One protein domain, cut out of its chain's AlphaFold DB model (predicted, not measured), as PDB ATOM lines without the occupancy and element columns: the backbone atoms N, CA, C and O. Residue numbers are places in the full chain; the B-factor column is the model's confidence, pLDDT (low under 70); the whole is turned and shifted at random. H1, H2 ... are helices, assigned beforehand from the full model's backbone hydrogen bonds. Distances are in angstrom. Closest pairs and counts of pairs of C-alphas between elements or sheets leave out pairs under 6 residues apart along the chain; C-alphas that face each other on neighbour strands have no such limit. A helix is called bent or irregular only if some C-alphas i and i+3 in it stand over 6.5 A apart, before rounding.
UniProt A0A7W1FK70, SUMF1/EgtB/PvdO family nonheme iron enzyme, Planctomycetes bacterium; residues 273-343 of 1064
ATOM      1  N   ASP A 273     123.981 145.225 112.664       84.50
ATOM      2  CA  ASP A 273     124.859 144.236 113.290       84.50
ATOM      3  C   ASP A 273     124.484 142.819 112.827       84.50
ATOM      4  O   ASP A 273     123.436 142.280 113.179       84.50
ATOM      5  N   ARG A 274     125.370 142.190 112.051       82.94
ATOM      6  CA  ARG A 274     125.143 140.856 111.471       82.94
ATOM      7  C   ARG A 274     125.173 139.713 112.489       82.94
ATOM      8  O   ARG A 274     124.859 138.587 112.116       82.94
ATOM      9  N   THR A 275     125.513 139.974 113.752       83.12
ATOM     10  CA  THR A 275     125.312 139.005 114.845       83.12
ATOM     11  C   THR A 275     123.873 139.005 115.371       83.12
ATOM     12  O   THR A 275     123.471 138.055 116.040       83.12
ATOM     13  N   ARG A 276     123.074 140.033 115.050       86.31
ATOM     14  CA  ARG A 276     121.694 140.228 115.515       86.31
ATOM     15  C   ARG A 276     120.680 139.827 114.446       86.31
ATOM     16  O   ARG A 276     120.153 140.663 113.713       86.31
ATOM     17  N   LEU A 277     120.397 138.525 114.361       86.62
ATOM     18  CA  LEU A 277     119.457 137.973 113.373       86.62
ATOM     19  C   LEU A 277     118.021 138.500 113.539       86.62
ATOM     20  O   LEU A 277     117.304 138.604 112.548       86.62
ATOM     21  N   ASP A 278     117.632 138.914 114.747       82.88
ATOM     22  CA  ASP A 278     116.358 139.589 115.025       82.88
ATOM     23  C   ASP A 278     116.236 140.987 114.391       82.88
ATOM     24  O   ASP A 278     115.126 141.480 114.206       82.88
ATOM     25  N   LEU A 279     117.361 141.621 114.044       85.94
ATOM     26  CA  LEU A 279     117.403 142.892 113.312       85.94
ATOM     27  C   LEU A 279     117.705 142.688 111.820       85.94
ATOM     28  O   LEU A 279     117.237 143.461 110.988       85.94
ATOM     29  N   LEU A 280     118.471 141.648 111.475       88.69
ATOM     30  CA  LEU A 280     118.872 141.362 110.097       88.69
ATOM     31  C   LEU A 280     117.751 140.727 109.266       88.69
ATOM     32  O   LEU A 280     117.519 141.165 108.140       88.69
ATOM     33  N   VAL A 281     117.053 139.716 109.797       88.94
ATOM     34  CA  VAL A 281     116.059 138.959 109.016       88.94
ATOM     35  C   VAL A 281     114.916 139.842 108.500       88.94
ATOM     36  O   VAL A 281     114.664 139.755 107.303       88.94
ATOM     37  N   PRO A 282     114.286 140.746 109.281       89.62
ATOM     38  CA  PRO A 282     113.206 141.594 108.760       89.62
ATOM     39  C   PRO A 282     113.630 142.489 107.581       89.62
ATOM     40  O   PRO A 282     112.886 142.639 106.614       89.62
ATOM     41  N   VAL A 283     114.854 143.035 107.617       89.19
ATOM     42  CA  VAL A 283     115.413 143.854 106.523       89.19
ATOM     43  C   VAL A 283     115.681 142.994 105.282       89.19
ATOM     44  O   VAL A 283     115.376 143.404 104.164       89.19
ATOM     45  N   VAL A 284     116.206 141.777 105.466       90.06
ATOM     46  CA  VAL A 284     116.446 140.812 104.376       90.06
ATOM     47  C   VAL A 284     115.131 140.269 103.793       90.06
ATOM     48  O   VAL A 284     115.056 140.040 102.588       90.06
ATOM     49  N   GLU A 285     114.080 140.110 104.602       89.88
ATOM     50  CA  GLU A 285     112.733 139.729 104.157       89.88
ATOM     51  C   GLU A 285     112.093 140.798 103.268       89.88
ATOM     52  O   GLU A 285     111.565 140.465 102.206       89.88
ATOM     53  N   GLU A 286     112.164 142.073 103.660       90.62
ATOM     54  CA  GLU A 286     111.603 143.167 102.860       90.62
ATOM     55  C   GLU A 286     112.414 143.405 101.573       90.62
ATOM     56  O   GLU A 286     111.832 143.576 100.500       90.62
ATOM     57  N   LEU A 287     113.750 143.296 101.637       90.06
ATOM     58  CA  LEU A 287     114.609 143.287 100.446       90.06
ATOM     59  C   LEU A 287     114.240 142.157  99.480       90.06
ATOM     60  O   LEU A 287     114.098 142.411  98.289       90.06
ATOM     61  N   ALA A 288     114.040 140.934  99.975       88.94
ATOM     62  CA  ALA A 288     113.669 139.784  99.149       88.94
ATOM     63  C   ALA A 288     112.246 139.872  98.563       88.94
ATOM     64  O   ALA A 288     111.951 139.208  97.570       88.94
ATOM     65  N   ALA A 289     111.356 140.669  99.163       90.00
ATOM     66  CA  ALA A 289     110.021 140.935  98.628       90.00
ATOM     67  C   ALA A 289     110.027 141.995  97.508       90.00
ATOM     68  O   ALA A 289     109.207 141.920  96.591       90.00
ATOM     69  N   LEU A 290     110.949 142.964  97.572       91.25
ATOM     70  CA  LEU A 290     111.147 144.001  96.551       91.25
ATOM     71  C   LEU A 290     112.027 143.513  95.388       91.25
ATOM     72  O   LEU A 290     111.711 143.776  94.228       91.25
ATOM     73  N   ASP A 291     113.096 142.778  95.690       90.56
ATOM     74  CA  ASP A 291     114.010 142.141  94.738       90.56
ATOM     75  C   ASP A 291     114.110 140.622  95.013       90.56
ATOM     76  O   ASP A 291     115.029 140.154  95.699       90.56
ATOM     77  N   PRO A 292     113.171 139.819  94.475       87.88
ATOM     78  CA  PRO A 292     113.178 138.363  94.629       87.88
ATOM     79  C   PRO A 292     114.261 137.651  93.799       87.88
ATOM     80  O   PRO A 292     114.444 136.445  93.961       87.88
ATOM     81  N   ALA A 293     114.973 138.361  92.913       84.62
ATOM     82  CA  ALA A 293     116.125 137.837  92.173       84.62
ATOM     83  C   ALA A 293     117.466 138.148  92.873       84.62
ATOM     84  O   ALA A 293     118.493 137.546  92.551       84.62
ATOM     85  N   GLY A 294     117.455 139.079  93.829       84.38
ATOM     86  CA  GLY A 294     118.633 139.617  94.488       84.38
ATOM     87  C   GLY A 294     119.345 138.665  95.456       84.38
ATOM     88  O   GLY A 294     118.784 137.674  95.939       84.38
ATOM     89  N   PRO A 295     120.596 138.991  95.834       81.88
ATOM     90  CA  PRO A 295     121.394 138.173  96.749       81.88
ATOM     91  C   PRO A 295     120.782 138.059  98.156       81.88
ATOM     92  O   PRO A 295     121.038 137.075  98.848       81.88
ATOM     93  N   ALA A 296     119.947 139.021  98.570       83.12
ATOM     94  CA  ALA A 296     119.192 138.960  99.822       83.12
ATOM     95  C   ALA A 296     118.167 137.809  99.818       83.12
ATOM     96  O   ALA A 296     118.129 137.021 100.764       83.12
ATOM     97  N   ALA A 297     117.409 137.640  98.729       83.69
ATOM     98  CA  ALA A 297     116.446 136.547  98.579       83.69
ATOM     99  C   ALA A 297     117.125 135.166  98.604       83.69
ATOM    100  O   ALA A 297     116.609 134.228  99.216       83.69
ATOM    101  N   ALA A 298     118.320 135.054  98.011       84.56
ATOM    102  CA  ALA A 298     119.120 133.830  98.041       84.56
ATOM    103  C   ALA A 298     119.660 133.479  99.447       84.56
ATOM    104  O   ALA A 298     119.782 132.299  99.775       84.56
ATOM    105  N   ALA A 299     119.965 134.477 100.284       81.81
ATOM    106  CA  ALA A 299     120.431 134.275 101.662       81.81
ATOM    107  C   ALA A 299     119.288 133.968 102.651       81.81
ATOM    108  O   ALA A 299     119.454 133.146 103.559       81.81
ATOM    109  N   LEU A 300     118.114 134.574 102.440       88.12
ATOM    110  CA  LEU A 300     116.988 134.597 103.379       88.12
ATOM    111  C   LEU A 300     116.571 133.220 103.922       88.12
ATOM    112  O   LEU A 300     116.206 133.103 105.091       88.12
ATOM    113  N   ALA A 301     116.617 132.164 103.105       85.19
ATOM    114  CA  ALA A 301     116.262 130.816 103.552       85.19
ATOM    115  C   ALA A 301     117.206 130.292 104.654       85.19
ATOM    116  O   ALA A 301     116.747 129.692 105.628       85.19
ATOM    117  N   GLY A 302     118.510 130.562 104.535       86.38
ATOM    118  CA  GLY A 302     119.506 130.211 105.548       86.38
ATOM    119  C   GLY A 302     119.425 131.104 106.786       86.38
ATOM    120  O   GLY A 302     119.596 130.622 107.906       86.38
ATOM    121  N   ASP A 303     119.105 132.386 106.611       88.44
ATOM    122  CA  ASP A 303     118.969 133.336 107.723       88.44
ATOM    123  C   ASP A 303     117.720 133.041 108.566       88.44
ATOM    124  O   ASP A 303     117.812 132.964 109.792       88.44
ATOM    125  N   ARG A 304     116.585 132.733 107.921       89.25
ATOM    126  CA  ARG A 304     115.378 132.210 108.587       89.25
ATOM    127  C   ARG A 304     115.643 130.901 109.320       89.25
ATOM    128  O   ARG A 304     115.174 130.740 110.441       89.25
ATOM    129  N   GLN A 305     116.399 129.970 108.730       87.62
ATOM    130  CA  GLN A 305     116.731 128.708 109.399       87.62
ATOM    131  C   GLN A 305     117.594 128.941 110.652       87.62
ATOM    132  O   GLN A 305     117.371 128.287 111.674       87.62
ATOM    133  N   ARG A 306     118.536 129.894 110.618       89.75
ATOM    134  CA  ARG A 306     119.350 130.262 111.790       89.75
ATOM    135  C   ARG A 306     118.527 130.976 112.862       89.75
ATOM    136  O   ARG A 306     118.580 130.567 114.020       89.75
ATOM    137  N   LEU A 307     117.689 131.942 112.480       90.00
ATOM    138  CA  LEU A 307     116.756 132.612 113.393       90.00
ATOM    139  C   LEU A 307     115.823 131.604 114.078       90.00
ATOM    140  O   LEU A 307     115.811 131.531 115.302       90.00
ATOM    141  N   ALA A 308     115.142 130.748 113.310       87.25
ATOM    142  CA  ALA A 308     114.272 129.702 113.845       87.25
ATOM    143  C   ALA A 308     115.017 128.704 114.757       87.25
ATOM    144  O   ALA A 308     114.414 128.132 115.662       87.25
ATOM    145  N   THR A 309     116.329 128.506 114.566       87.88
ATOM    146  CA  THR A 309     117.159 127.684 115.467       87.88
ATOM    147  C   THR A 309     117.394 128.390 116.808       87.88
ATOM    148  O   THR A 309     117.195 127.785 117.863       87.88
ATOM    149  N   LEU A 310     117.741 129.683 116.788       87.56
ATOM    150  CA  LEU A 310     117.885 130.507 117.995       87.56
ATOM    151  C   LEU A 310     116.556 130.648 118.749       87.56
ATOM    152  O   LEU A 310     116.529 130.531 119.974       87.56
ATOM    153  N   GLU A 311     115.456 130.858 118.026       88.81
ATOM    154  CA  GLU A 311     114.100 130.921 118.571       88.81
ATOM    155  C   GLU A 311     113.640 129.574 119.126       88.81
ATOM    156  O   GLU A 311     113.017 129.550 120.182       88.81
ATOM    157  N   ALA A 312     113.973 128.445 118.492       87.88
ATOM    158  CA  ALA A 312     113.689 127.121 119.043       87.88
ATOM    159  C   ALA A 312     114.431 126.902 120.369       87.88
ATOM    160  O   ALA A 312     113.810 126.490 121.350       87.88
ATOM    161  N   TRP A 313     115.721 127.249 120.452       88.19
ATOM    162  CA  TRP A 313     116.459 127.193 121.718       88.19
ATOM    163  C   TRP A 313     115.862 128.143 122.763       88.19
ATOM    164  O   TRP A 313     115.567 127.709 123.876       88.19
ATOM    165  N   GLN A 314     115.600 129.410 122.420       88.56
ATOM    166  CA  GLN A 314     114.941 130.349 123.335       88.56
ATOM    167  C   GLN A 314     113.538 129.892 123.751       88.56
ATOM    168  O   GLN A 314     113.158 130.109 124.897       88.56
ATOM    169  N   SER A 315     112.780 129.234 122.876       87.44
ATOM    170  CA  SER A 315     111.434 128.725 123.150       87.44
ATOM    171  C   SER A 315     111.467 127.516 124.077       87.44
ATOM    172  O   SER A 315     110.676 127.469 125.016       87.44
ATOM    173  N   THR A 316     112.422 126.595 123.918       83.81
ATOM    174  CA  THR A 316     112.680 125.522 124.896       83.81
ATOM    175  C   THR A 316     113.053 126.102 126.265       83.81
ATOM    176  O   THR A 316     112.633 125.579 127.295       83.81
ATOM    177  N   ILE A 317     113.775 127.229 126.292       83.31
ATOM    178  CA  ILE A 317     114.197 127.917 127.522       83.31
ATOM    179  C   ILE A 317     113.090 128.806 128.132       83.31
ATOM    180  O   ILE A 317     113.023 128.969 129.350       83.31
ATOM    181  N   GLY A 318     112.196 129.372 127.322       80.94
ATOM    182  CA  GLY A 318     111.034 130.147 127.766       80.94
ATOM    183  C   GLY A 318     109.917 129.234 128.265       80.94
ATOM    184  O   GLY A 318     109.413 129.402 129.373       80.94
ATOM    185  N   ASN A 319     109.633 128.173 127.508       82.81
ATOM    186  CA  ASN A 319     108.842 127.021 127.933       82.81
ATOM    187  C   ASN A 319     109.659 126.055 128.804       82.81
ATOM    188  O   ASN A 319     109.323 124.870 128.879       82.81
ATOM    189  N   ALA A 320     110.685 126.546 129.512       72.56
ATOM    190  CA  ALA A 320     111.431 125.739 130.467       72.56
ATOM    191  C   ALA A 320     110.486 125.058 131.460       72.56
ATOM    192  O   ALA A 320     110.762 123.918 131.805       72.56
ATOM    193  N   ASP A 321     109.357 125.693 131.829       67.44
ATOM    194  CA  ASP A 321     108.273 125.144 132.668       67.44
ATOM    195  C   ASP A 321     107.537 123.910 132.095       67.44
ATOM    196  O   ASP A 321     106.865 123.202 132.852       67.44
ATOM    197  N   GLN A 322     107.728 123.561 130.818       70.94
ATOM    198  CA  GLN A 322     107.106 122.393 130.170       70.94
ATOM    199  C   GLN A 322     108.086 121.442 129.459       70.94
ATOM    200  O   GLN A 322     107.777 120.256 129.392       70.94
ATOM    201  N   ALA A 323     109.254 121.912 129.004       68.94
ATOM    202  CA  ALA A 323     110.274 121.108 128.312       68.94
ATOM    203  C   ALA A 323     110.783 119.889 129.121       68.94
ATOM    204  O   ALA A 323     110.593 119.824 130.342       68.94
ATOM    205  N   ASP A 324     111.467 118.946 128.465       80.69
ATOM    206  CA  ASP A 324     112.273 117.941 129.173       80.69
ATOM    207  C   ASP A 324     113.529 118.587 129.798       80.69
ATOM    208  O   ASP A 324     113.926 119.696 129.429       80.69
ATOM    209  N   LEU A 325     114.128 117.932 130.792       76.06
ATOM    210  CA  LEU A 325     115.259 118.462 131.551       76.06
ATOM    211  C   LEU A 325     116.568 118.411 130.746       76.06
ATOM    212  O   LEU A 325     117.372 119.344 130.832       76.06
ATOM    213  N   ASP A 326     116.757 117.362 129.942       75.50
ATOM    214  CA  ASP A 326     117.954 117.195 129.110       75.50
ATOM    215  C   ASP A 326     117.894 118.112 127.873       75.50
ATOM    216  O   ASP A 326     118.859 118.827 127.588       75.50
ATOM    217  N   ASP A 327     116.731 118.202 127.213       79.12
ATOM    218  CA  ASP A 327     116.488 119.129 126.094       79.12
ATOM    219  C   ASP A 327     116.682 120.596 126.512       79.12
ATOM    220  O   ASP A 327     117.334 121.376 125.811       79.12
ATOM    221  N   LEU A 328     116.162 120.976 127.688       80.00
ATOM    222  CA  LEU A 328     116.352 122.308 128.267       80.00
ATOM    223  C   LEU A 328     117.829 122.606 128.555       80.00
ATOM    224  O   LEU A 328     118.276 123.735 128.352       80.00
ATOM    225  N   THR A 329     118.599 121.613 128.997       81.19
ATOM    226  CA  THR A 329     120.036 121.776 129.255       81.19
ATOM    227  C   THR A 329     120.807 121.959 127.942       81.19
ATOM    228  O   THR A 329     121.555 122.927 127.796       81.19
ATOM    229  N   SER A 330     120.542 121.107 126.947       85.25
ATOM    230  CA  SER A 330     121.141 121.178 125.606       85.25
ATOM    231  C   SER A 330     120.858 122.513 124.900       85.25
ATOM    232  O   SER A 330     121.762 123.121 124.318       85.25
ATOM    233  N   ALA A 331     119.628 123.029 125.010       83.44
ATOM    234  CA  ALA A 331     119.246 124.328 124.459       83.44
ATOM    235  C   ALA A 331     119.987 125.505 125.126       83.44
ATOM    236  O   ALA A 331     120.416 126.424 124.427       83.44
ATOM    237  N   ILE A 332     120.167 125.479 126.458       84.50
ATOM    238  CA  ILE A 332     120.892 126.531 127.200       84.50
ATOM    239  C   ILE A 332     122.349 126.622 126.742       84.50
ATOM    240  O   ILE A 332     122.838 127.728 126.505       84.50
ATOM    241  N   ASP A 333     123.040 125.491 126.616       83.19
ATOM    242  CA  ASP A 333     124.465 125.491 126.279       83.19
ATOM    243  C   ASP A 333     124.702 125.745 124.781       83.19
ATOM    244  O   ASP A 333     125.613 126.499 124.432       83.19
ATOM    245  N   SER A 334     123.822 125.246 123.901       88.94
ATOM    246  CA  SER A 334     123.851 125.573 122.466       88.94
ATOM    247  C   SER A 334     123.691 127.081 122.238       88.94
ATOM    248  O   SER A 334     124.571 127.711 121.647       88.94
ATOM    249  N   LEU A 335     122.641 127.694 122.804       87.62
ATOM    250  CA  LEU A 335     122.383 129.135 122.691       87.62
ATOM    251  C   LEU A 335     123.491 129.990 123.329       87.62
ATOM    252  O   LEU A 335     123.790 131.070 122.827       87.62
ATOM    253  N   ALA A 336     124.124 129.519 124.408       83.38
ATOM    254  CA  ALA A 336     125.247 130.212 125.043       83.38
ATOM    255  C   ALA A 336     126.565 130.127 124.248       83.38
ATOM    256  O   ALA A 336     127.475 130.913 124.511       83.38
ATOM    257  N   SER A 337     126.679 129.188 123.303       83.12
ATOM    258  CA  SER A 337     127.856 129.010 122.437       83.12
ATOM    259  C   SER A 337     127.741 129.695 121.067       83.12
ATOM    260  O   SER A 337     128.726 129.773 120.333       83.12
ATOM    261  N   SER A 338     126.551 130.199 120.724       85.69
ATOM    262  CA  SER A 338     126.260 130.806 119.425       85.69
ATOM    263  C   SER A 338     126.974 132.157 119.220       85.69
ATOM    264  O   SER A 338     126.912 133.017 120.107       85.69
ATOM    265  N   PRO A 339     127.585 132.411 118.043       80.06
ATOM    266  CA  PRO A 339     128.052 133.746 117.660       80.06
ATOM    267  C   PRO A 339     126.900 134.687 117.257       80.06
ATOM    268  O   PRO A 339     127.093 135.898 117.191       80.06
ATOM    269  N   GLU A 340     125.715 134.137 116.986       86.62
ATOM    270  CA  GLU A 340     124.503 134.841 116.558       86.62
ATOM    271  C   GLU A 340     123.500 134.909 117.723       86.62
ATOM    272  O   GLU A 340     123.335 133.938 118.468       86.62
ATOM    273  N   GLN A 341     122.841 136.054 117.919       79.81
ATOM    274  CA  GLN A 341     122.016 136.347 119.095       79.81
ATOM    275  C   GLN A 341     120.735 137.115 118.733       79.81
ATOM    276  O   GLN A 341     120.640 137.735 117.678       79.81
ATOM    277  N   LEU A 342     119.768 137.101 119.655       85.00
ATOM    278  CA  LEU A 342     118.549 137.917 119.629       85.00
ATOM    279  C   LEU A 342     118.570 138.859 120.847       85.00
ATOM    280  O   LEU A 342     119.240 138.544 121.835       85.00
ATOM    281  N   ALA A 343     117.812 139.963 120.827       80.50
ATOM    282  CA  ALA A 343     117.759 140.965 121.907       80.50
ATOM    283  C   ALA A 343     117.668 140.353 123.318       80.50
ATOM    284  O   ALA A 343     118.391 140.745 124.238       80.50
TER     285      ALA A 343
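What this domain is: This is residues 273 to 343 of the 1064 residues of the protein "SUMF1/EgtB/PvdO family nonheme iron enzyme" of Planctomycetes bacterium (UniProt A0A7W1FK70). One long, kinked helix, H2, makes the long axis of a rod, with H1 folded back over its first part and H3 over its last part. The 71 printed residues hold three named helices in the order H1, H2, H3, and no named strand; the class is all helix. The whole is loose, with a radius of gyration of the C-alphas of 14.3 A, and spans 44 by 20 by 17 A.

Where its parts are: H1, residues 277 to 290, begins at C-alpha 277 (119.457, 137.973, 113.373) and measures 19.7 A. H2, residues 295 to 321, measures 40.4 A, with a kink of 35 degrees near residue 302; it is irregular, C-alphas 318 and 321 being 7.5 A apart. H3, residues 325 to 337, measures 18.8 A and ends at C-alpha 337 (127.856, 129.010, 122.437).

How they stand to each other: H1 and H2 form a helical hairpin; H2 touches H1 with residues 296 to 307 alone, closest at the C-alphas of Ala 288 and Ala 297, 4.3 A. Their tilt of 37 degrees, opposite ways, is only just steep. H2 and H3 form another, at a steep tilt of 45 degrees, opposite ways; H2 touches H3 with residues 310 to 320 alone, closest at the C-alphas of Trp 313 and Ala 331, 4.8 A. H1 and H3 are apart. Every O i to N i+4 pair is within hydrogen-bond range in H3, 8 of 10 in H1 and 20 of 23 in H2.

The domain as a whole: The C-alphas farthest apart, of Ala 293 and Leu 325, are 43.9 A apart. The printed part has no cut, and both links are tight. Mean pLDDT of the printed part is 84.7; residues 321 and 323 are under 70.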